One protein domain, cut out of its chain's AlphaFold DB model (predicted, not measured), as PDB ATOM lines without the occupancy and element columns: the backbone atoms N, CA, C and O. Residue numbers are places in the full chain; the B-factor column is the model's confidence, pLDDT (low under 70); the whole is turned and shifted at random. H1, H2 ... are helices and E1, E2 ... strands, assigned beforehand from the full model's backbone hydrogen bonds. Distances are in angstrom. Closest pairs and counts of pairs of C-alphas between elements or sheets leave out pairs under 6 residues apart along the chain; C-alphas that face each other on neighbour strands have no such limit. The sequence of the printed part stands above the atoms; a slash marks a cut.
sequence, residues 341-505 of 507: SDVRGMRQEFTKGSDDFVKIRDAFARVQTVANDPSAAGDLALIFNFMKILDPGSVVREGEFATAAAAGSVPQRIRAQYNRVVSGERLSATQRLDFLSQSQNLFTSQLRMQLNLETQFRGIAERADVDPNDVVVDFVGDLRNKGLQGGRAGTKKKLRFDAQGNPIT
ATOM      1  N   SER A 341     -18.203 120.844  61.274       60.50
ATOM      2  CA  SER A 341     -17.795 119.568  61.876       60.50
ATOM      3  C   SER A 341     -17.461 118.493  60.845       60.50
ATOM      4  O   SER A 341     -16.544 117.705  61.070       60.50
ATOM      5  N   ASP A 342     -18.174 118.476  59.722       68.62
ATOM      6  CA  ASP A 342     -18.067 117.432  58.705       68.62
ATOM      7  C   ASP A 342     -16.800 117.665  57.876       68.62
ATOM      8  O   ASP A 342     -15.989 116.754  57.706       68.62
ATOM      9  N   VAL A 343     -16.543 118.927  57.513       71.88
ATOM     10  CA  VAL A 343     -15.281 119.372  56.900       71.88
ATOM     11  C   VAL A 343     -14.088 119.026  57.796       71.88
ATOM     12  O   VAL A 343     -13.103 118.436  57.345       71.88
ATOM     13  N   ARG A 344     -14.185 119.337  59.099       73.06
ATOM     14  CA  ARG A 344     -13.133 119.023  60.077       73.06
ATOM     15  C   ARG A 344     -12.872 117.519  60.167       73.06
ATOM     16  O   ARG A 344     -11.707 117.127  60.198       73.06
ATOM     17  N   GLY A 345     -13.919 116.696  60.212       74.88
ATOM     18  CA  GLY A 345     -13.796 115.238  60.271       74.88
ATOM     19  C   GLY A 345     -13.103 114.671  59.032       74.88
ATOM     20  O   GLY A 345     -12.132 113.926  59.154       74.88
ATOM     21  N   MET A 346     -13.524 115.098  57.839       76.44
ATOM     22  CA  MET A 346     -12.902 114.661  56.584       76.44
ATOM     23  C   MET A 346     -11.429 115.076  56.502       76.44
ATOM     24  O   MET A 346     -10.577 114.255  56.160       76.44
ATOM     25  N   ARG A 347     -11.098 116.321  56.875       80.44
ATOM     26  CA  ARG A 347      -9.704 116.795  56.900       80.44
ATOM     27  C   ARG A 347      -8.845 116.000  57.885       80.44
ATOM     28  O   ARG A 347      -7.679 115.729  57.596       80.44
ATOM     29  N   GLN A 348      -9.389 115.643  59.050       83.88
ATOM     30  CA  GLN A 348      -8.676 114.845  60.052       83.88
ATOM     31  C   GLN A 348      -8.360 113.439  59.538       83.88
ATOM     32  O   GLN A 348      -7.213 113.007  59.647       83.88
ATOM     33  N   GLU A 349      -9.333 112.757  58.934       82.38
ATOM     34  CA  GLU A 349      -9.124 111.426  58.354       82.38
ATOM     35  C   GLU A 349      -8.135 111.465  57.180       82.38
ATOM     36  O   GLU A 349      -7.230 110.632  57.118       82.38
ATOM     37  N   PHE A 350      -8.223 112.482  56.314       89.12
ATOM     38  CA  PHE A 350      -7.240 112.700  55.251       89.12
ATOM     39  C   PHE A 350      -5.827 112.892  55.820       89.12
ATOM     40  O   PHE A 350      -4.896 112.179  55.449       89.12
ATOM     41  N   THR A 351      -5.672 113.816  56.774       84.81
ATOM     42  CA  THR A 351      -4.369 114.132  57.382       84.81
ATOM     43  C   THR A 351      -3.759 112.907  58.059       84.81
ATOM     44  O   THR A 351      -2.560 112.665  57.933       84.81
ATOM     45  N   LYS A 352      -4.582 112.102  58.737       89.25
ATOM     46  CA  LYS A 352      -4.158 110.849  59.365       89.25
ATOM     47  C   LYS A 352      -3.730 109.805  58.332       89.25
ATOM     48  O   LYS A 352      -2.700 109.167  58.522       89.25
ATOM     49  N   GLY A 353      -4.476 109.651  57.236       86.12
ATOM     50  CA  GLY A 353      -4.112 108.754  56.134       86.12
ATOM     51  C   GLY A 353      -2.826 109.165  55.405       86.12
ATOM     52  O   GLY A 353      -2.138 108.314  54.844       86.12
ATOM     53  N   SER A 354      -2.470 110.450  55.449       92.31
ATOM     54  CA  SER A 354      -1.249 110.996  54.845       92.31
ATOM     55  C   SER A 354      -0.001 110.945  55.738       92.31
ATOM     56  O   SER A 354       1.091 111.234  55.245       92.31
ATOM     57  N   ASP A 355      -0.117 110.584  57.020       90.38
ATOM     58  CA  ASP A 355       0.980 110.685  58.000       90.38
ATOM     59  C   ASP A 355       2.238 109.899  57.576       90.38
ATOM     60  O   ASP A 355       3.350 110.436  57.553       90.38
ATOM     61  N   ASP A 356       2.063 108.654  57.130       89.12
ATOM     62  CA  ASP A 356       3.174 107.824  56.653       89.12
ATOM     63  C   ASP A 356       3.833 108.404  55.398       89.12
ATOM     64  O   ASP A 356       5.060 108.383  55.276       89.12
ATOM     65  N   PHE A 357       3.047 108.983  54.480       93.38
ATOM     66  CA  PHE A 357       3.603 109.649  53.304       93.38
ATOM     67  C   PHE A 357       4.459 110.852  53.692       93.38
ATOM     68  O   PHE A 357       5.567 110.986  53.176       93.38
ATOM     69  N   VAL A 358       3.994 111.693  54.618       91.81
ATOM     70  CA  VAL A 358       4.752 112.861  55.092       91.81
ATOM     71  C   VAL A 358       6.081 112.428  55.715       91.81
ATOM     72  O   VAL A 358       7.135 112.961  55.358       91.81
ATOM     73  N   LYS A 359       6.065 111.400  56.568       90.25
ATOM     74  CA  LYS A 359       7.280 110.849  57.193       90.25
ATOM     75  C   LYS A 359       8.258 110.281  56.164       90.25
ATOM     76  O   LYS A 359       9.454 110.587  56.222       90.25
ATOM     77  N   ILE A 360       7.759 109.494  55.208       90.50
ATOM     78  CA  ILE A 360       8.564 108.902  54.130       90.50
ATOM     79  C   ILE A 360       9.137 109.992  53.217       90.50
ATOM     80  O   ILE A 360      10.321 109.941  52.880       90.50
ATOM     81  N   ARG A 361       8.340 111.002  52.853       92.06
ATOM     82  CA  ARG A 361       8.763 112.160  52.052       92.06
ATOM     83  C   ARG A 361       9.926 112.892  52.711       92.06
ATOM     84  O   ARG A 361      10.938 113.145  52.060       92.06
ATOM     85  N   ASP A 362       9.803 113.197  53.997       90.25
ATOM     86  CA  ASP A 362      10.821 113.949  54.728       90.25
ATOM     87  C   ASP A 362      12.108 113.133  54.907       90.25
ATOM     88  O   ASP A 362      13.215 113.664  54.780       90.25
ATOM     89  N   ALA A 363      11.984 111.828  55.166       89.38
ATOM     90  CA  ALA A 363      13.129 110.925  55.219       89.38
ATOM     91  C   ALA A 363      13.817 110.801  53.851       89.38
ATOM     92  O   ALA A 363      15.045 110.872  53.772       89.38
ATOM     93  N   PHE A 364      13.045 110.702  52.767       90.94
ATOM     94  CA  PHE A 364      13.574 110.644  51.408       90.94
ATOM     95  C   PHE A 364      14.316 111.927  51.013       90.94
ATOM     96  O   PHE A 364      15.426 111.849  50.484       90.94
ATOM     97  N   ALA A 365      13.779 113.103  51.344       87.31
ATOM     98  CA  ALA A 365      14.458 114.377  51.107       87.31
ATOM     99  C   ALA A 365      15.827 114.448  51.819       87.31
ATOM    100  O   ALA A 365      16.823 114.910  51.247       87.31
ATOM    101  N   ARG A 366      15.917 113.919  53.048       88.19
ATOM    102  CA  ARG A 366      17.191 113.803  53.776       88.19
ATOM    103  C   ARG A 366      18.146 112.814  53.110       88.19
ATOM    104  O   ARG A 366      19.309 113.164  52.931       88.19
ATOM    105  N   VAL A 367      17.666 111.645  52.668       87.31
ATOM    106  CA  VAL A 367      18.460 110.672  51.885       87.31
ATOM    107  C   VAL A 367      19.071 111.324  50.643       87.31
ATOM    108  O   VAL A 367      20.269 111.179  50.406       87.31
ATOM    109  N   GLN A 368      18.281 112.075  49.870       85.31
ATOM    110  CA  GLN A 368      18.766 112.764  48.668       85.31
ATOM    111  C   GLN A 368      19.864 113.785  48.985       85.31
ATOM    112  O   GLN A 368      20.804 113.942  48.206       85.31
ATOM    113  N   THR A 369      19.760 114.455  50.131       83.00
ATOM    114  CA  THR A 369      20.750 115.441  50.573       83.00
ATOM    115  C   THR A 369      22.065 114.759  50.960       83.00
ATOM    116  O   THR A 369      23.118 115.122  50.442       83.00
ATOM    117  N   VAL A 370      22.014 113.725  51.808       82.94
ATOM    118  CA  VAL A 370      23.226 113.090  52.364       82.94
ATOM    119  C   VAL A 370      23.906 112.109  51.410       82.94
ATOM    120  O   VAL A 370      25.112 111.902  51.502       82.94
ATOM    121  N   ALA A 371      23.184 111.518  50.450       76.62
ATOM    122  CA  ALA A 371      23.789 110.587  49.492       76.62
ATOM    123  C   ALA A 371      24.862 111.259  48.610       76.62
ATOM    124  O   ALA A 371      25.813 110.594  48.183       76.62
ATOM    125  N   ASN A 372      24.731 112.569  48.372       71.81
ATOM    126  CA  ASN A 372      25.624 113.355  47.517       71.81
ATOM    127  C   ASN A 372      26.848 113.931  48.251       71.81
ATOM    128  O   ASN A 372      27.777 114.372  47.577       71.81
ATOM    129  N   ASP A 373      26.884 113.885  49.586       74.81
ATOM    130  CA  ASP A 373      27.983 114.410  50.406       74.81
ATOM    131  C   ASP A 373      28.623 113.290  51.257       74.81
ATOM    132  O   ASP A 373      28.096 112.914  52.311       74.81
ATOM    133  N   PRO A 374      29.734 112.678  50.797       75.50
ATOM    134  CA  PRO A 374      30.355 111.561  51.493       75.50
ATOM    135  C   PRO A 374      31.007 111.986  52.822       75.50
ATOM    136  O   PRO A 374      32.184 112.330  52.863       75.50
ATOM    137  N   SER A 375      30.321 111.788  53.949       85.69
ATOM    138  CA  SER A 375      30.918 111.880  55.298       85.69
ATOM    139  C   SER A 375      30.478 110.737  56.224       85.69
ATOM    140  O   SER A 375      29.479 110.074  55.951       85.69
ATOM    141  N   ALA A 376      31.236 110.461  57.300       82.56
ATOM    142  CA  ALA A 376      30.889 109.424  58.291       82.56
ATOM    143  C   ALA A 376      29.506 109.675  58.899       82.56
ATOM    144  O   ALA A 376      28.671 108.773  58.958       82.56
ATOM    145  N   ALA A 377      29.237 110.937  59.230       84.88
ATOM    146  CA  ALA A 377      27.922 111.395  59.650       84.88
ATOM    147  C   ALA A 377      26.866 111.235  58.540       84.88
ATOM    148  O   ALA A 377      25.747 110.810  58.817       84.88
ATOM    149  N   GLY A 378      27.218 111.521  57.282       87.38
ATOM    150  CA  GLY A 378      26.331 111.373  56.125       87.38
ATOM    151  C   GLY A 378      25.903 109.929  55.866       87.38
ATOM    152  O   GLY A 378      24.731 109.680  55.595       87.38
ATOM    153  N   ASP A 379      26.806 108.962  56.020       87.25
ATOM    154  CA  ASP A 379      26.490 107.541  55.840       87.25
ATOM    155  C   ASP A 379      25.609 106.999  56.965       87.25
ATOM    156  O   ASP A 379      24.681 106.227  56.712       87.25
ATOM    157  N   LEU A 380      25.862 107.437  58.200       88.31
ATOM    158  CA  LEU A 380      25.008 107.108  59.337       88.31
ATOM    159  C   LEU A 380      23.602 107.690  59.136       88.31
ATOM    160  O   LEU A 380      22.605 106.977  59.264       88.31
ATOM    161  N   ALA A 381      23.524 108.960  58.728       88.88
ATOM    162  CA  ALA A 381      22.270 109.622  58.391       88.88
ATOM    163  C   ALA A 381      21.556 108.937  57.215       88.88
ATOM    164  O   ALA A 381      20.330 108.832  57.229       88.88
ATOM    165  N   LEU A 382      22.289 108.444  56.213       88.00
ATOM    166  CA  LEU A 382      21.720 107.727  55.072       88.00
ATOM    167  C   LEU A 382      21.026 106.440  55.519       88.00
ATOM    168  O   LEU A 382      19.864 106.225  55.178       88.00
ATOM    169  N   ILE A 383      21.710 105.616  56.318       87.88
ATOM    170  CA  ILE A 383      21.146 104.366  56.846       87.88
ATOM    171  C   ILE A 383      19.945 104.667  57.749       87.88
ATOM    172  O   ILE A 383      18.898 104.032  57.616       87.88
ATOM    173  N   PHE A 384      20.062 105.664  58.628       87.50
ATOM    174  CA  PHE A 384      18.984 106.056  59.534       87.50
ATOM    175  C   PHE A 384      17.725 106.506  58.782       87.50
ATOM    176  O   PHE A 384      16.620 106.044  59.070       87.50
ATOM    177  N   ASN A 385      17.879 107.380  57.785       89.69
ATOM    178  CA  ASN A 385      16.744 107.855  57.002       89.69
ATOM    179  C   ASN A 385      16.176 106.763  56.092       89.69
ATOM    180  O   ASN A 385      14.961 106.699  55.932       89.69
ATOM    181  N   PHE A 386      17.006 105.859  55.565       90.06
ATOM    182  CA  PHE A 386      16.505 104.695  54.836       90.06
ATOM    183  C   PHE A 386      15.605 103.816  55.711       90.06
ATOM    184  O   PHE A 386      14.536 103.390  55.279       90.06
ATOM    185  N   MET A 387      15.982 103.605  56.972       86.06
ATOM    186  CA  MET A 387      15.151 102.860  57.918       86.06
ATOM    187  C   MET A 387      13.820 103.553  58.212       86.06
ATOM    188  O   MET A 387      12.793 102.887  58.277       86.06
ATOM    189  N   LYS A 388      13.810 104.886  58.311       88.44
ATOM    190  CA  LYS A 388      12.567 105.664  58.438       88.44
ATOM    191  C   LYS A 388      11.656 105.558  57.215       88.44
ATOM    192  O   LYS A 388      10.455 105.747  57.354       88.44
ATOM    193  N   ILE A 389      12.205 105.264  56.036       88.94
ATOM    194  CA  ILE A 389      11.412 104.993  54.830       88.94
ATOM    195  C   ILE A 389      10.826 103.577  54.873       88.94
ATOM    196  O   ILE A 389       9.688 103.383  54.459       88.94
ATOM    197  N   LEU A 390      11.590 102.595  55.368       87.19
ATOM    198  CA  LEU A 390      11.122 101.212  55.513       87.19
ATOM    199  C   LEU A 390      10.026 101.068  56.573       87.19
ATOM    200  O   LEU A 390       9.101 100.282  56.385       87.19
ATOM    201  N   ASP A 391      10.145 101.805  57.675       86.94
ATOM    202  CA  ASP A 391       9.201 101.767  58.787       86.94
ATOM    203  C   ASP A 391       9.007 103.182  59.375       86.94
ATOM    204  O   ASP A 391       9.673 103.551  60.355       86.94
ATOM    205  N   PRO A 392       8.116 104.002  58.781       84.38
ATOM    206  CA  PRO A 392       7.852 105.367  59.242       84.38
ATOM    207  C   PRO A 392       7.203 105.424  60.633       84.38
ATOM    208  O   PRO A 392       7.329 106.441  61.323       84.38
ATOM    209  N   GLY A 393       6.541 104.347  61.068       79.19
ATOM    210  CA  GLY A 393       5.922 104.235  62.389       79.19
ATOM    211  C   GLY A 393       6.927 103.957  63.508       79.19
ATOM    212  O   GLY A 393       6.683 104.321  64.662       79.19
ATOM    213  N   SER A 394       8.077 103.358  63.188       77.44
ATOM    214  CA  SER A 394       9.086 103.008  64.188       77.44
ATOM    215  C   SER A 394       9.866 104.202  64.738       77.44
ATOM    216  O   SER A 394      10.331 105.106  64.026       77.44
ATOM    217  N   VAL A 395      10.127 104.160  66.046       68.81
ATOM    218  CA  VAL A 395      11.164 104.987  66.662       68.81
ATOM    219  C   VAL A 395      12.501 104.293  66.439       68.81
ATOM    220  O   VAL A 395      12.953 103.496  67.247       68.81
ATOM    221  N   VAL A 396      13.144 104.605  65.321       68.62
ATOM    222  CA  VAL A 396      14.530 104.206  65.087       68.62
ATOM    223  C   VAL A 396      15.410 104.901  66.138       68.62
ATOM    224  O   VAL A 396      15.635 106.107  66.043       68.62
ATOM    225  N   ARG A 397      15.856 104.175  67.172       69.88
ATOM    226  CA  ARG A 397      16.821 104.660  68.173       69.88
ATOM    227  C   ARG A 397      18.194 104.065  67.878       69.88
ATOM    228  O   ARG A 397      18.314 102.863  67.668       69.88
ATOM    229  N   GLU A 398      19.232 104.895  67.915       65.19
ATOM    230  CA  GLU A 398      20.626 104.502  67.639       65.19
ATOM    231  C   GLU A 398      21.105 103.344  68.534       65.19
ATOM    232  O   GLU A 398      21.799 102.442  68.068       65.19
ATOM    233  N   GLY A 399      20.658 103.319  69.797       58.34
ATOM    234  CA  GLY A 399      20.960 102.246  70.749       58.34
ATOM    235  C   GLY A 399      20.249 100.915  70.467       58.34
ATOM    236  O   GLY A 399      20.768  99.867  70.836       58.34
ATOM    237  N   GLU A 400      19.106 100.923  69.769       62.72
ATOM    238  CA  GLU A 400      18.357  99.696  69.443       62.72
ATOM    239  C   GLU A 400      18.929  98.962  68.215       62.72
ATOM    240  O   GLU A 400      18.695  97.765  68.045       62.72
ATOM    241  N   PHE A 401      19.753  99.628  67.393       60.41
ATOM    242  CA  PHE A 401      20.437  98.987  66.263       60.41
ATOM    243  C   PHE A 401      21.470  97.941  66.690       60.41
ATOM    244  O   PHE A 401      21.598  96.911  66.024       60.41
ATOM    245  N   ALA A 402      22.186  98.176  67.794       57.84
ATOM    246  CA  ALA A 402      23.206  97.252  68.291       57.84
ATOM    247  C   ALA A 402      22.597  95.931  68.799       57.84
ATOM    248  O   ALA A 402      23.235  94.882  68.734       57.84
ATOM    249  N   THR A 403      21.343  95.968  69.261       53.78
ATOM    250  CA  THR A 403      20.649  94.849  69.926       53.78
ATOM    251  C   THR A 403      19.504  94.279  69.083       53.78
ATOM    252  O   THR A 403      18.625  93.584  69.590       53.78
ATOM    253  N   ALA A 404      19.489  94.536  67.775       46.69
ATOM    254  CA  ALA A 404      18.349  94.240  66.912       46.69
ATOM    255  C   ALA A 404      18.101  92.732  66.639       46.69
ATOM    256  O   ALA A 404      17.385  92.383  65.712       46.69
ATOM    257  N   ALA A 405      18.613  91.795  67.436       43.62
ATOM    258  CA  ALA A 405      18.257  90.378  67.309       43.62
ATOM    259  C   ALA A 405      16.754  90.094  67.560       43.62
ATOM    260  O   ALA A 405      16.246  89.095  67.062       43.62
ATOM    261  N   ALA A 406      16.035  90.969  68.277       43.75
ATOM    262  CA  ALA A 406      14.654  90.716  68.715       43.75
ATOM    263  C   ALA A 406      13.546  91.316  67.821       43.75
ATOM    264  O   ALA A 406      12.430  90.805  67.808       43.75
ATOM    265  N   ALA A 407      13.827  92.371  67.048       46.97
ATOM    266  CA  ALA A 407      12.844  93.000  66.163       46.97
ATOM    267  C   ALA A 407      13.079  92.520  64.727       46.97
ATOM    268  O   ALA A 407      14.003  92.982  64.054       46.97
ATOM    269  N   GLY A 408      12.276  91.569  64.250       50.38
ATOM    270  CA  GLY A 408      12.377  90.966  62.911       50.38
ATOM    271  C   GLY A 408      12.213  91.926  61.717       50.38
ATOM    272  O   GLY A 408      12.116  91.467  60.585       50.38
ATOM    273  N   SER A 409      12.186  93.240  61.944       57.31
ATOM    274  CA  SER A 409      11.838  94.269  60.961       57.31
ATOM    275  C   SER A 409      13.031  94.824  60.169       57.31
ATOM    276  O   SER A 409      12.827  95.489  59.159       57.31
ATOM    277  N   VAL A 410      14.281  94.583  60.597       63.34
ATOM    278  CA  VAL A 410      15.471  95.156  59.929       63.34
ATOM    279  C   VAL A 410      16.287  94.069  59.225       63.34
ATOM    280  O   VAL A 410      16.823  93.188  59.903       63.34
ATOM    281  N   PRO A 411      16.468  94.139  57.891       73.12
ATOM    282  CA  PRO A 411      17.310  93.199  57.163       73.12
ATOM    283  C   PRO A 411      18.736  93.138  57.727       73.12
ATOM    284  O   PRO A 411      19.397  94.163  57.913       73.12
ATOM    285  N   GLN A 412      19.255  91.922  57.921       76.19
ATOM    286  CA  GLN A 412      20.582  91.671  58.503       76.19
ATOM    287  C   GLN A 412      21.716  92.416  57.769       76.19
ATOM    288  O   GLN A 412      22.690  92.855  58.379       76.19
ATOM    289  N   ARG A 413      21.561  92.616  56.452       78.12
ATOM    290  CA  ARG A 413      22.502  93.361  55.603       78.12
ATOM    291  C   ARG A 413      22.651  94.827  56.029       78.12
ATOM    292  O   ARG A 413      23.770  95.334  56.025       78.12
ATOM    293  N   ILE A 414      21.559  95.479  56.424       81.44
ATOM    294  CA  ILE A 414      21.557  96.898  56.807       81.44
ATOM    295  C   ILE A 414      22.209  97.077  58.172       81.44
ATOM    296  O   ILE A 414      23.026  97.975  58.347       81.44
ATOM    297  N   ARG A 415      21.948  96.160  59.111       80.50
ATOM    298  CA  ARG A 415      22.640  96.134  60.412       80.50
ATOM    299  C   ARG A 415      24.147  95.987  60.250       80.50
ATOM    300  O   ARG A 415      24.910  96.706  60.881       80.50
ATOM    301  N   ALA A 416      24.579  95.090  59.365       82.50
ATOM    302  CA  ALA A 416      25.998  94.900  59.088       82.50
ATOM    303  C   ALA A 416      26.652  96.153  58.480       82.50
ATOM    304  O   ALA A 416      27.832  96.392  58.720       82.50
ATOM    305  N   GLN A 417      25.918  96.936  57.683       83.12
ATOM    306  CA  GLN A 417      26.394  98.216  57.150       83.12
ATOM    307  C   GLN A 417      26.427  99.299  58.234       83.12
ATOM    308  O   GLN A 417      27.413 100.020  58.322       83.12
ATOM    309  N   TYR A 418      25.409  99.363  59.093       85.88
ATOM    310  CA  TYR A 418      25.369 100.277  60.235       85.88
ATOM    311  C   TYR A 418      26.551 100.052  61.182       85.88
ATOM    312  O   TYR A 418      27.299 100.985  61.452       85.88
ATOM    313  N   ASN A 419      26.778  98.807  61.619       84.88
ATOM    314  CA  ASN A 419      27.866  98.478  62.544       84.88
ATOM    315  C   ASN A 419      29.242  98.836  61.970       84.88
ATOM    316  O   ASN A 419      30.091  99.318  62.709       84.88
ATOM    317  N   ARG A 420      29.434  98.656  60.656       84.50
ATOM    318  CA  ARG A 420      30.655  99.075  59.955       84.50
ATOM    319  C   ARG A 420      30.836 100.591  59.964       84.50
ATOM    320  O   ARG A 420      31.924 101.077  60.249       84.50
ATOM    321  N   VAL A 421      29.769 101.347  59.705       86.12
ATOM    322  CA  VAL A 421      29.827 102.817  59.757       86.12
ATOM    323  C   VAL A 421      30.116 103.313  61.177       86.12
ATOM    324  O   VAL A 421      30.942 104.204  61.360       86.12
ATOM    325  N   VAL A 422      29.506 102.694  62.192       85.12
ATOM    326  CA  VAL A 422      29.756 103.014  63.609       85.12
ATOM    327  C   VAL A 422      31.181 102.651  64.040       85.12
ATOM    328  O   VAL A 422      31.780 103.392  64.815       85.12
ATOM    329  N   SER A 423      31.768 101.571  63.511       85.31
ATOM    330  CA  SER A 423      33.171 101.209  63.763       85.31
ATOM    331  C   SER A 423      34.185 102.069  62.995       85.31
ATOM    332  O   SER A 423      35.381 101.787  63.043       85.31
ATOM    333  N   GLY A 424      33.731 103.115  62.297       82.62
ATOM    334  CA  GLY A 424      34.578 104.077  61.589       82.62
ATOM    335  C   GLY A 424      34.810 103.764  60.109       82.62
ATOM    336  O   GLY A 424      35.531 104.506  59.440       82.62
ATOM    337  N   GLU A 425      34.201 102.707  59.565       87.31
ATOM    338  CA  GLU A 425      34.246 102.443  58.126       87.31
ATOM    339  C   GLU A 425      33.300 103.380  57.356       87.31
ATOM    340  O   GLU A 425      32.389 104.007  57.896       87.31
ATOM    341  N   ARG A 426      33.511 103.495  56.044       87.56
ATOM    342  CA  ARG A 426      32.684 104.314  55.146       87.56
ATOM    343  C   ARG A 426      31.870 103.394  54.235       87.56
ATOM    344  O   ARG A 426      32.371 102.359  53.792       87.56
ATOM    345  N   LEU A 427      30.651 103.790  53.887       86.44
ATOM    346  CA  LEU A 427      29.912 103.161  52.800       86.44
ATOM    347  C   LEU A 427      30.602 103.459  51.470       86.44
ATOM    348  O   LEU A 427      31.014 104.586  51.176       86.44
ATOM    349  N   SER A 428      30.670 102.445  50.612       86.44
ATOM    350  CA  SER A 428      31.135 102.650  49.245       86.44
ATOM    351  C   SER A 428      30.143 103.517  48.460       86.44
ATOM    352  O   SER A 428      28.950 103.575  48.769       86.44
ATOM    353  N   ALA A 429      30.613 104.178  47.398       82.12
ATOM    354  CA  ALA A 429      29.734 104.947  46.513       82.12
ATOM    355  C   ALA A 429      28.580 104.086  45.961       82.12
ATOM    356  O   ALA A 429      27.438 104.536  45.916       82.12
ATOM    357  N   THR A 430      28.852 102.821  45.627       78.38
ATOM    358  CA  THR A 430      27.838 101.866  45.163       78.38
ATOM    359  C   THR A 430      26.790 101.567  46.235       78.38
ATOM    360  O   THR A 430      25.608 101.520  45.919       78.38
ATOM    361  N   GLN A 431      27.192 101.405  47.502       81.94
ATOM    362  CA  GLN A 431      26.248 101.177  48.605       81.94
ATOM    363  C   GLN A 431      25.356 102.398  48.841       81.94
ATOM    364  O   GLN A 431      24.152 102.246  49.031       81.94
ATOM    365  N   ARG A 432      25.916 103.612  48.775       84.25
ATOM    366  CA  ARG A 432      25.127 104.846  48.899       84.25
ATOM    367  C   ARG A 432      24.102 104.994  47.775       84.25
ATOM    368  O   ARG A 432      22.953 105.346  48.033       84.25
ATOM    369  N   LEU A 433      24.506 104.686  46.542       81.94
ATOM    370  CA  LEU A 433      23.610 104.696  45.383       81.94
ATOM    371  C   LEU A 433      22.513 103.629  45.481       81.94
ATOM    372  O   LEU A 433      21.379 103.898  45.093       81.94
ATOM    373  N   ASP A 434      22.828 102.449  46.017       79.19
ATOM    374  CA  ASP A 434      21.842 101.392  46.264       79.19
ATOM    375  C   ASP A 434      20.776 101.850  47.272       79.19
ATOM    376  O   ASP A 434      19.581 101.779  46.979       79.19
ATOM    377  N   PHE A 435      21.189 102.442  48.400       83.06
ATOM    378  CA  PHE A 435      20.259 103.039  49.367       83.06
ATOM    379  C   PHE A 435      19.384 104.125  48.740       83.06
ATOM    380  O   PHE A 435      18.168 104.112  48.929       83.06
ATOM    381  N   LEU A 436      19.969 105.044  47.967       83.88
ATOM    382  CA  LEU A 436      19.219 106.102  47.285       83.88
ATOM    383  C   LEU A 436      18.182 105.525  46.305       83.88
ATOM    384  O   LEU A 436      17.025 105.944  46.320       83.88
ATOM    385  N   SER A 437      18.579 104.540  45.494       79.88
ATOM    386  CA  SER A 437      17.710 103.877  44.513       79.88
ATOM    387  C   SER A 437      16.537 103.151  45.182       79.88
ATOM    388  O   SER A 437      15.377 103.332  44.802       79.88
ATOM    389  N   GLN A 438      16.808 102.379  46.237       79.38
ATOM    390  CA  GLN A 438      15.759 101.691  46.992       79.38
ATOM    391  C   GLN A 438      14.820 102.683  47.688       79.38
ATOM    392  O   GLN A 438      13.601 102.521  47.618       79.38
ATOM    393  N   SER A 439      15.370 103.749  48.279       83.62
ATOM    394  CA  SER A 439      14.582 104.830  48.886       83.62
ATOM    395  C   SER A 439      13.633 105.466  47.876       83.62
ATOM    396  O   SER A 439      12.471 105.714  48.185       83.62
ATOM    397  N   GLN A 440      14.111 105.695  46.650       83.88
ATOM    398  CA  GLN A 440      13.319 106.285  45.578       83.88
ATOM    399  C   GLN A 440      12.163 105.377  45.150       83.88
ATOM    400  O   GLN A 440      11.052 105.867  44.929       83.88
ATOM    401  N   ASN A 441      12.392 104.067  45.056       78.00
ATOM    402  CA  ASN A 441      11.342 103.106  44.714       78.00
ATOM    403  C   ASN A 441      10.242 103.066  45.786       78.00
ATOM    404  O   ASN A 441       9.056 103.117  45.451       78.00
ATOM    405  N   LEU A 442      10.636 103.035  47.062       81.69
ATOM    406  CA  LEU A 442       9.710 103.052  48.198       81.69
ATOM    407  C   LEU A 442       8.917 104.365  48.254       81.69
ATOM    408  O   LEU A 442       7.687 104.340  48.304       81.69
ATOM    409  N   PHE A 443       9.605 105.504  48.132       85.44
ATOM    410  CA  PHE A 443       8.973 106.821  48.069       85.44
ATOM    411  C   PHE A 443       7.973 106.920  46.905       85.44
ATOM    412  O   PHE A 443       6.854 107.390  47.092       85.44
ATOM    413  N   THR A 444       8.334 106.430  45.714       79.94
ATOM    414  CA  THR A 444       7.446 106.450  44.537       79.94
ATOM    415  C   THR A 444       6.180 105.627  44.774       79.94
ATOM    416  O   THR A 444       5.092 106.043  44.382       79.94
ATOM    417  N   SER A 445       6.297 104.467  45.429       79.50
ATOM    418  CA  SER A 445       5.130 103.664  45.806       79.50
ATOM    419  C   SER A 445       4.218 104.424  46.771       79.50
ATOM    420  O   SER A 445       3.007 104.477  46.557       79.50
ATOM    421  N   GLN A 446       4.797 105.065  47.789       84.44
ATOM    422  CA  GLN A 446       4.041 105.852  48.762       84.44
ATOM    423  C   GLN A 446       3.371 107.077  48.123       84.44
ATOM    424  O   GLN A 446       2.228 107.388  48.445       84.44
ATOM    425  N   LEU A 447       4.043 107.734  47.174       85.00
ATOM    426  CA  LEU A 447       3.487 108.857  46.421       85.00
ATOM    427  C   LEU A 447       2.218 108.454  45.657       85.00
ATOM    428  O   LEU A 447       1.228 109.177  45.704       85.00
ATOM    429  N   ARG A 448       2.206 107.286  45.000       82.38
ATOM    430  CA  ARG A 448       0.990 106.792  44.327       82.38
ATOM    431  C   ARG A 448      -0.155 106.570  45.309       82.38
ATOM    432  O   ARG A 448      -1.291 106.918  45.008       82.38
ATOM    433  N   MET A 449       0.136 106.013  46.485       81.12
ATOM    434  CA  MET A 449      -0.884 105.817  47.519       81.12
ATOM    435  C   MET A 449      -1.438 107.153  48.026       81.12
ATOM    436  O   MET A 449      -2.653 107.289  48.140       81.12
ATOM    437  N   GLN A 450      -0.577 108.153  48.232       89.69
ATOM    438  CA  GLN A 450      -0.995 109.504  48.610       89.69
ATOM    439  C   GLN A 450      -1.894 110.152  47.544       89.69
ATOM    440  O   GLN A 450      -2.936 110.703  47.881       89.69
ATOM    441  N   LEU A 451      -1.540 110.061  46.259       83.50
ATOM    442  CA  LEU A 451      -2.350 110.631  45.172       83.50
ATOM    443  C   LEU A 451      -3.727 109.954  45.054       83.50
ATOM    444  O   LEU A 451      -4.735 110.617  44.799       83.50
ATOM    445  N   ASN A 452      -3.791 108.641  45.293       80.44
ATOM    446  CA  ASN A 452      -5.060 107.916  45.355       80.44
ATOM    447  C   ASN A 452      -5.913 108.363  46.552       80.44
ATOM    448  O   ASN A 452      -7.120 108.542  46.400       80.44
ATOM    449  N   LEU A 453      -5.292 108.580  47.718       81.00
ATOM    450  CA  LEU A 453      -5.966 109.097  48.912       81.00
ATOM    451  C   LEU A 453      -6.524 110.508  48.675       81.00
ATOM    452  O   LEU A 453      -7.680 110.772  48.997       81.00
ATOM    453  N   GLU A 454      -5.744 111.397  48.054       83.06
ATOM    454  CA  GLU A 454      -6.211 112.729  47.648       83.06
ATOM    455  C   GLU A 454      -7.426 112.627  46.725       83.06
ATOM    456  O   GLU A 454      -8.446 113.260  46.983       83.06
ATOM    457  N   THR A 455      -7.350 111.791  45.687       82.38
ATOM    458  CA  THR A 455      -8.458 111.582  44.741       82.38
ATOM    459  C   THR A 455      -9.717 111.084  45.457       82.38
ATOM    460  O   THR A 455     -10.815 111.588  45.219       82.38
ATOM    461  N   GLN A 456      -9.562 110.136  46.384       76.31
ATOM    462  CA  GLN A 456     -10.664 109.603  47.178       76.31
ATOM    463  C   GLN A 456     -11.333 110.687  48.033       76.31
ATOM    464  O   GLN A 456     -12.560 110.811  48.006       76.31
ATOM    465  N   PHE A 457     -10.551 111.469  48.782       80.69
ATOM    466  CA  PHE A 457     -11.090 112.497  49.674       80.69
ATOM    467  C   PHE A 457     -11.662 113.699  48.918       80.69
ATOM    468  O   PHE A 457     -12.667 114.246  49.370       80.69
ATOM    469  N   ARG A 458     -11.117 114.053  47.744       80.44
ATOM    470  CA  ARG A 458     -11.734 115.060  46.863       80.44
ATOM    471  C   ARG A 458     -13.125 114.621  46.412       80.44
ATOM    472  O   ARG A 458     -14.079 115.363  46.609       80.44
ATOM    473  N   GLY A 459     -13.270 113.381  45.942       70.62
ATOM    474  CA  GLY A 459     -14.578 112.857  45.544       70.62
ATOM    475  C   GLY A 459     -15.568 112.707  46.710       70.62
ATOM    476  O   GLY A 459     -16.772 112.845  46.516       70.62
ATOM    477  N   ILE A 460     -15.095 112.411  47.929       74.44
ATOM    478  CA  ILE A 460     -15.955 112.406  49.129       74.44
ATOM    479  C   ILE A 460     -16.459 113.819  49.435       74.44
ATOM    480  O   ILE A 460     -17.654 113.974  49.675       74.44
ATOM    481  N   ALA A 461     -15.573 114.819  49.402       73.00
ATOM    482  CA  ALA A 461     -15.927 116.214  49.642       73.00
ATOM    483  C   ALA A 461     -16.950 116.720  48.610       73.00
ATOM    484  O   ALA A 461     -17.997 117.223  49.004       73.00
ATOM    485  N   GLU A 462     -16.731 116.456  47.316       75.81
ATOM    486  CA  GLU A 462     -17.659 116.833  46.235       75.81
ATOM    487  C   GLU A 462     -19.056 116.223  46.419       75.81
ATOM    488  O   GLU A 462     -20.061 116.921  46.311       75.81
ATOM    489  N   ARG A 463     -19.146 114.929  46.762       72.88
ATOM    490  CA  ARG A 463     -20.442 114.270  47.034       72.88
ATOM    491  C   ARG A 463     -21.139 114.791  48.289       72.88
ATOM    492  O   ARG A 463     -22.338 114.564  48.448       72.88
ATOM    493  N   ALA A 464     -20.390 115.414  49.190       68.50
ATOM    494  CA  ALA A 464     -20.895 116.012  50.416       68.50
ATOM    495  C   ALA A 464     -21.135 117.527  50.288       68.50
ATOM    496  O   ALA A 464     -21.451 118.148  51.297       68.50
ATOM    497  N   ASP A 465     -20.991 118.098  49.084       71.44
ATOM    498  CA  ASP A 465     -21.095 119.541  48.817       71.44
ATOM    499  C   ASP A 465     -20.087 120.390  49.626       71.44
ATOM    500  O   ASP A 465     -20.329 121.541  49.976       71.44
ATOM    501  N   VAL A 466     -18.928 119.804  49.952       72.81
ATOM    502  CA  VAL A 466     -17.802 120.454  50.641       72.81
ATOM    503  C   VAL A 466     -16.732 120.816  49.611       72.81
ATOM    504  O   VAL A 466     -16.379 119.972  48.787       72.81
ATOM    505  N   ASP A 467     -16.145 122.019  49.693       75.06
ATOM    506  CA  ASP A 467     -14.982 122.370  48.863       75.06
ATOM    507  C   ASP A 467     -13.838 121.367  49.125       75.06
ATOM    508  O   ASP A 467     -13.329 121.273  50.249       75.06
ATOM    509  N   PRO A 468     -13.376 120.613  48.109       73.50
ATOM    510  CA  PRO A 468     -12.295 119.647  48.273       73.50
ATOM    511  C   PRO A 468     -10.998 120.240  48.831       73.50
ATOM    512  O   PRO A 468     -10.223 119.524  49.471       73.50
ATOM    513  N   ASN A 469     -10.747 121.531  48.613       75.81
ATOM    514  CA  ASN A 469      -9.564 122.226  49.121       75.81
ATOM    515  C   ASN A 469      -9.642 122.494  50.633       75.81
ATOM    516  O   ASN A 469      -8.608 122.647  51.292       75.81
ATOM    517  N   ASP A 470     -10.845 122.456  51.210       74.12
ATOM    518  CA  ASP A 470     -11.052 122.534  52.654       74.12
ATOM    519  C   ASP A 470     -10.848 121.189  53.367       74.12
ATOM    520  O   ASP A 470     -10.760 121.149  54.599       74.12
ATOM    521  N   VAL A 471     -10.694 120.097  52.617       78.88
ATOM    522  CA  VAL A 471     -10.469 118.741  53.139       78.88
ATOM    523  C   VAL A 471      -9.059 118.245  52.825       78.88
ATOM    524  O   VAL A 471      -8.377 117.711  53.703       78.88
ATOM    525  N   VAL A 472      -8.611 118.429  51.582       84.62
ATOM    526  CA  VAL A 472      -7.393 117.822  51.040       84.62
ATOM    527  C   VAL A 472      -6.234 118.814  51.075       84.62
ATOM    528  O   VAL A 472      -6.142 119.729  50.258       84.62
ATOM    529  N   VAL A 473      -5.317 118.601  52.019       85.50
ATOM    530  CA  VAL A 473      -4.059 119.351  52.131       85.50
ATOM    531  C   VAL A 473      -3.036 118.804  51.135       85.50
ATOM    532  O   VAL A 473      -2.804 117.599  51.072       85.50
ATOM    533  N   ASP A 474      -2.380 119.685  50.378       84.25
ATOM    534  CA  ASP A 474      -1.339 119.276  49.431       84.25
ATOM    535  C   ASP A 474      -0.016 118.968  50.150       84.25
ATOM    536  O   ASP A 474       0.838 119.835  50.351       84.25
ATOM    537  N   PHE A 475       0.166 117.707  50.547       86.56
ATOM    538  CA  PHE A 475       1.432 117.224  51.104       86.56
ATOM    539  C   PHE A 475       2.471 116.874  50.029       86.56
ATOM    540  O   PHE A 475       3.651 116.701  50.357       86.56
ATOM    541  N   VAL A 476       2.055 116.760  48.764       84.50
ATOM    542  CA  VAL A 476       2.932 116.440  47.628       84.50
ATOM    543  C   VAL A 476       3.662 117.698  47.151       84.50
ATOM    544  O   VAL A 476       4.875 117.658  46.923       84.50
ATOM    545  N   GLY A 477       2.945 118.816  47.031       80.81
ATOM    546  CA  GLY A 477       3.486 120.127  46.687       80.81
ATOM    547  C   GLY A 477       4.344 120.109  45.422       80.81
ATOM    548  O   GLY A 477       3.999 119.522  44.393       80.81
ATOM    549  N   ASP A 478       5.527 120.714  45.524       70.75
ATOM    550  CA  ASP A 478       6.506 120.855  44.441       70.75
ATOM    551  C   ASP A 478       6.933 119.538  43.777       70.75
ATOM    552  O   ASP A 478       7.392 119.552  42.630       70.75
ATOM    553  N   LEU A 479       6.788 118.398  44.459       67.50
ATOM    554  CA  LEU A 479       7.140 117.084  43.910       67.50
ATOM    555  C   LEU A 479       6.266 116.720  42.704       67.50
ATOM    556  O   LEU A 479       6.732 116.006  41.815       67.50
ATOM    557  N   ARG A 480       5.057 117.294  42.625       65.94
ATOM    558  CA  ARG A 480       4.143 117.176  41.480       65.94
ATOM    559  C   ARG A 480       4.728 117.799  40.206       65.94
ATOM    560  O   ARG A 480       4.492 117.302  39.111       65.94
ATOM    561  N   ASN A 481       5.544 118.847  40.345       46.03
ATOM    562  CA  ASN A 481       6.045 119.645  39.220       46.03
ATOM    563  C   ASN A 481       7.538 119.439  38.934       46.03
ATOM    564  O   ASN A 481       7.963 119.479  37.773       46.03
ATOM    565  N   LYS A 482       8.357 119.232  39.974       47.09
ATOM    566  CA  LYS A 482       9.824 119.247  39.853       47.09
ATOM    567  C   LYS A 482      10.415 117.948  39.326       47.09
ATOM    568  O   LYS A 482      11.505 117.990  38.752       47.09
ATOM    569  N   GLY A 483       9.713 116.827  39.472       47.91
ATOM    570  CA  GLY A 483      10.318 115.525  39.251       47.91
ATOM    571  C   GLY A 483      11.453 115.244  40.245       47.91
ATOM    572  O   GLY A 483      12.179 116.143  40.669       47.91
ATOM    573  N   LEU A 484      11.608 113.997  40.673       46.44
ATOM    574  CA  LEU A 484      12.624 113.628  41.654       46.44
ATOM    575  C   LEU A 484      14.026 113.871  41.072       46.44
ATOM    576  O   LEU A 484      14.518 113.111  40.237       46.44
ATOM    577  N   GLN A 485      14.674 114.954  41.505       39.12
ATOM    578  CA  GLN A 485      16.074 115.236  41.204       39.12
ATOM    579  C   GLN A 485      16.956 114.377  42.118       39.12
ATOM    580  O   GLN A 485      17.170 114.703  43.279       39.12
ATOM    581  N   GLY A 486      17.459 113.262  41.591       35.84
ATOM    582  CA  GLY A 486      18.561 112.487  42.166       35.84
ATOM    583  C   GLY A 486      19.646 112.333  41.104       35.84
ATOM    584  O   GLY A 486      19.395 111.751  40.053       35.84
ATOM    585  N   GLY A 487      20.805 112.955  41.324       31.70
ATOM    586  CA  GLY A 487      21.826 113.186  40.307       31.70
ATOM    587  C   GLY A 487      22.645 111.961  39.889       31.70
ATOM    588  O   GLY A 487      23.001 111.108  40.696       31.70
ATOM    589  N   ARG A 488      23.048 111.967  38.614       31.06
ATOM    590  CA  ARG A 488      24.314 111.400  38.143       31.06
ATOM    591  C   ARG A 488      25.067 112.531  37.443       31.06
ATOM    592  O   ARG A 488      24.522 113.186  36.553       31.06
ATOM    593  N   ALA A 489      26.290 112.809  37.886       39.38
ATOM    594  CA  ALA A 489      27.221 113.628  37.121       39.38
ATOM    595  C   ALA A 489      27.533 112.868  35.820       39.38
ATOM    596  O   ALA A 489      28.090 111.773  35.861       39.38
ATOM    597  N   GLY A 490      27.084 113.421  34.690       35.66
ATOM    598  CA  GLY A 490      27.130 112.803  33.361       35.66
ATOM    599  C   GLY A 490      25.734 112.417  32.859       35.66
ATOM    600  O   GLY A 490      25.158 111.456  33.349       35.66
ATOM    601  N   THR A 491      25.223 113.204  31.902       33.56
ATOM    602  CA  THR A 491      23.941 113.095  31.159       33.56
ATOM    603  C   THR A 491      22.640 113.171  31.983       33.56
ATOM    604  O   THR A 491      22.067 112.193  32.453       33.56
ATOM    605  N   LYS A 492      22.116 114.399  32.116       36.41
ATOM    606  CA  LYS A 492      20.861 114.728  32.810       36.41
ATOM    607  C   LYS A 492      19.635 114.101  32.113       36.41
ATOM    608  O   LYS A 492      19.282 114.530  31.019       36.41
ATOM    609  N   LYS A 493      18.907 113.208  32.795       38.69
ATOM    610  CA  LYS A 493      17.457 112.997  32.591       38.69
ATOM    611  C   LYS A 493      16.745 113.246  33.927       38.69
ATOM    612  O   LYS A 493      17.015 112.557  34.905       38.69
ATOM    613  N   LYS A 494      15.886 114.271  33.985       38.31
ATOM    614  CA  LYS A 494      15.024 114.572  35.143       38.31
ATOM    615  C   LYS A 494      13.871 113.557  35.166       38.31
ATOM    616  O   LYS A 494      13.201 113.392  34.152       38.31
ATOM    617  N   LEU A 495      13.637 112.883  36.293       42.34
ATOM    618  CA  LEU A 495      12.496 111.973  36.480       42.34
ATOM    619  C   LEU A 495      11.268 112.783  36.890       42.34
ATOM    620  O   LEU A 495      11.158 113.139  38.056       42.34
ATOM    621  N   ARG A 496      10.367 113.105  35.960       43.91
ATOM    622  CA  ARG A 496       9.089 113.786  36.262       43.91
ATOM    623  C   ARG A 496       8.013 112.731  36.544       43.91
ATOM    624  O   ARG A 496       8.163 111.610  36.080       43.91
ATOM    625  N   PHE A 497       6.975 113.051  37.311       45.84
ATOM    626  CA  PHE A 497       5.850 112.141  37.571       45.84
ATOM    627  C   PHE A 497       4.547 112.795  37.113       45.84
ATOM    628  O   PHE A 497       4.421 114.014  37.228       45.84
ATOM    629  N   ASP A 498       3.625 112.021  36.538       48.00
ATOM    630  CA  ASP A 498       2.299 112.526  36.163       48.00
ATOM    631  C   ASP A 498       1.374 112.625  37.390       48.00
ATOM    632  O   ASP A 498       1.756 112.270  38.511       48.00
ATOM    633  N   ALA A 499       0.147 113.115  37.191       38.88
ATOM    634  CA  ALA A 499      -0.852 113.253  38.254       38.88
ATOM    635  C   ALA A 499      -1.259 111.905  38.893       38.88
ATOM    636  O   ALA A 499      -1.941 111.897  39.914       38.88
ATOM    637  N   GLN A 500      -0.817 110.786  38.316       39.84
ATOM    638  CA  GLN A 500      -1.072 109.412  38.734       39.84
ATOM    639  C   GLN A 500       0.189 108.737  39.319       39.84
ATOM    640  O   GLN A 500       0.154 107.566  39.702       39.84
ATOM    641  N   GLY A 501       1.313 109.460  39.423       37.12
ATOM    642  CA  GLY A 501       2.559 108.967  40.009       37.12
ATOM    643  C   GLY A 501       3.348 108.001  39.114       37.12
ATOM    644  O   GLY A 501       4.159 107.212  39.623       37.12
ATOM    645  N   ASN A 502       3.144 108.045  37.795       46.25
ATOM    646  CA  ASN A 502       3.945 107.289  36.831       46.25
ATOM    647  C   ASN A 502       5.194 108.081  36.410       46.25
ATOM    648  O   ASN A 502       5.105 109.290  36.201       46.25
ATOM    649  N   PRO A 503       6.361 107.427  36.252       39.28
ATOM    650  CA  PRO A 503       7.581 108.091  35.808       39.28
ATOM    651  C   PRO A 503       7.476 108.539  34.341       39.28
ATOM    652  O   PRO A 503       7.405 107.727  33.421       39.28
ATOM    653  N   ILE A 504       7.530 109.848  34.123       51.69
ATOM    654  CA  ILE A 504       7.610 110.515  32.826       51.69
ATOM    655  C   ILE A 504       9.094 110.641  32.445       51.69
ATOM    656  O   ILE A 504       9.891 111.242  33.175       51.69
ATOM    657  N   THR A 505       9.495 110.079  31.301       37.75
ATOM    658  CA  THR A 505      10.907 110.041  30.875       37.75
ATOM    659  C   THR A 505      11.269 111.088  29.803       37.75
ATOM    660  O   THR A 505      11.529 110.743  28.657       37.75
TER     661      THR A 505
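This is residues 341 to 505 of the 507 residues of an uncharacterized protein of marine sediment metagenome (UniProt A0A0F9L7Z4). One very long helix, H6, makes the long axis; H1 and H2, one after the other, run back along it, and H3 folds back on H2, so that H2, H3 and H6 form a three-helix bundle toward the beginning of H6. H5 packs on H3, with short H4 near H5; past the other end of H6, residues 464 to 478 lead back to short H7 and a small hairpin of two strands, E1 and E2, both apart from H6. The printed part has 165 residues, with seven named helices and then two named strands in the order H1 to H7, E1, E2; the class is mostly helix, and the sheet, E1 - E2, is antiparallel. It is only just compact, close to loose, with a radius of gyration of the C-alphas of 18.4 A, and flat, spanning 59 by 44 by 20 A.

E1, residues 495 to 497, and E2, residues 503 to 505, are antiparallel neighbours and a hairpin; N 504 and O 496 are 2.7 A apart, within hydrogen-bond range. The closest C-alphas of E1 and H7, residues 479 to 482, are those of Arg 496 and Lys 482, 6.6 A apart. H6, residues 429 to 463, is apart from H7, E1 and E2. It touches H2, residues 355 to 371, closest at the C-alphas of Arg 432 and Ala 371, 5.9 A, at a shallow tilt of 28 degrees, opposite ways. H3, residues 376 to 390, forms a helical hairpin with H2, closest at the C-alphas of Ile 389 and Ile 360, 4.9 A, at a shallow tilt of 26 degrees. With residues 432 to 443 alone, H6 touches H3, closest at the C-alphas of Ser 439 and Phe 386, 6.3 A; the tilt of 37 degrees is only just steep, the same way. With residues 453 to 461 alone, H6 touches H1, residues 341 to 353, closest at the C-alphas of Phe 457 and Phe 350, 6.8 A, at a shallow tilt of 20 degrees, opposite ways. H1 and H2 meet only through their link. H5, residues 412 to 422, touches H3, closest at the C-alphas of Val 421 and Leu 380, 6.5 A. H4, residues 398 to 401, is close to H5 but not clearly touching, closest at the C-alphas of Phe 401 and Arg 415, 6.9 A. In H1, H2, H3, H5 and H6 every O i to N i+4 pair is within hydrogen-bond range; H4 and H7 are too short for such a pair.

H6 runs 51.0 A from C-alpha 429 at (29.734, 104.947, 46.513) to C-alpha 463 at (-20.442, 114.270, 47.034). H1 begins at C-alpha 341, (-17.795, 119.568, 61.876). H1 is 18.4 A long, H2 24.3 A, H3 21.6 A and H5 15.5 A.

The C-alphas of Ser 423 and Asp 465, the two farthest apart, are 59.2 A apart. The printed part has no cut. The links H6 to H7 and H7 to E1 are long. Mean pLDDT of the printed part is 73.4, and it is under 70 at residues 341 to 342, 395 to 410, 464 and 479 to 505.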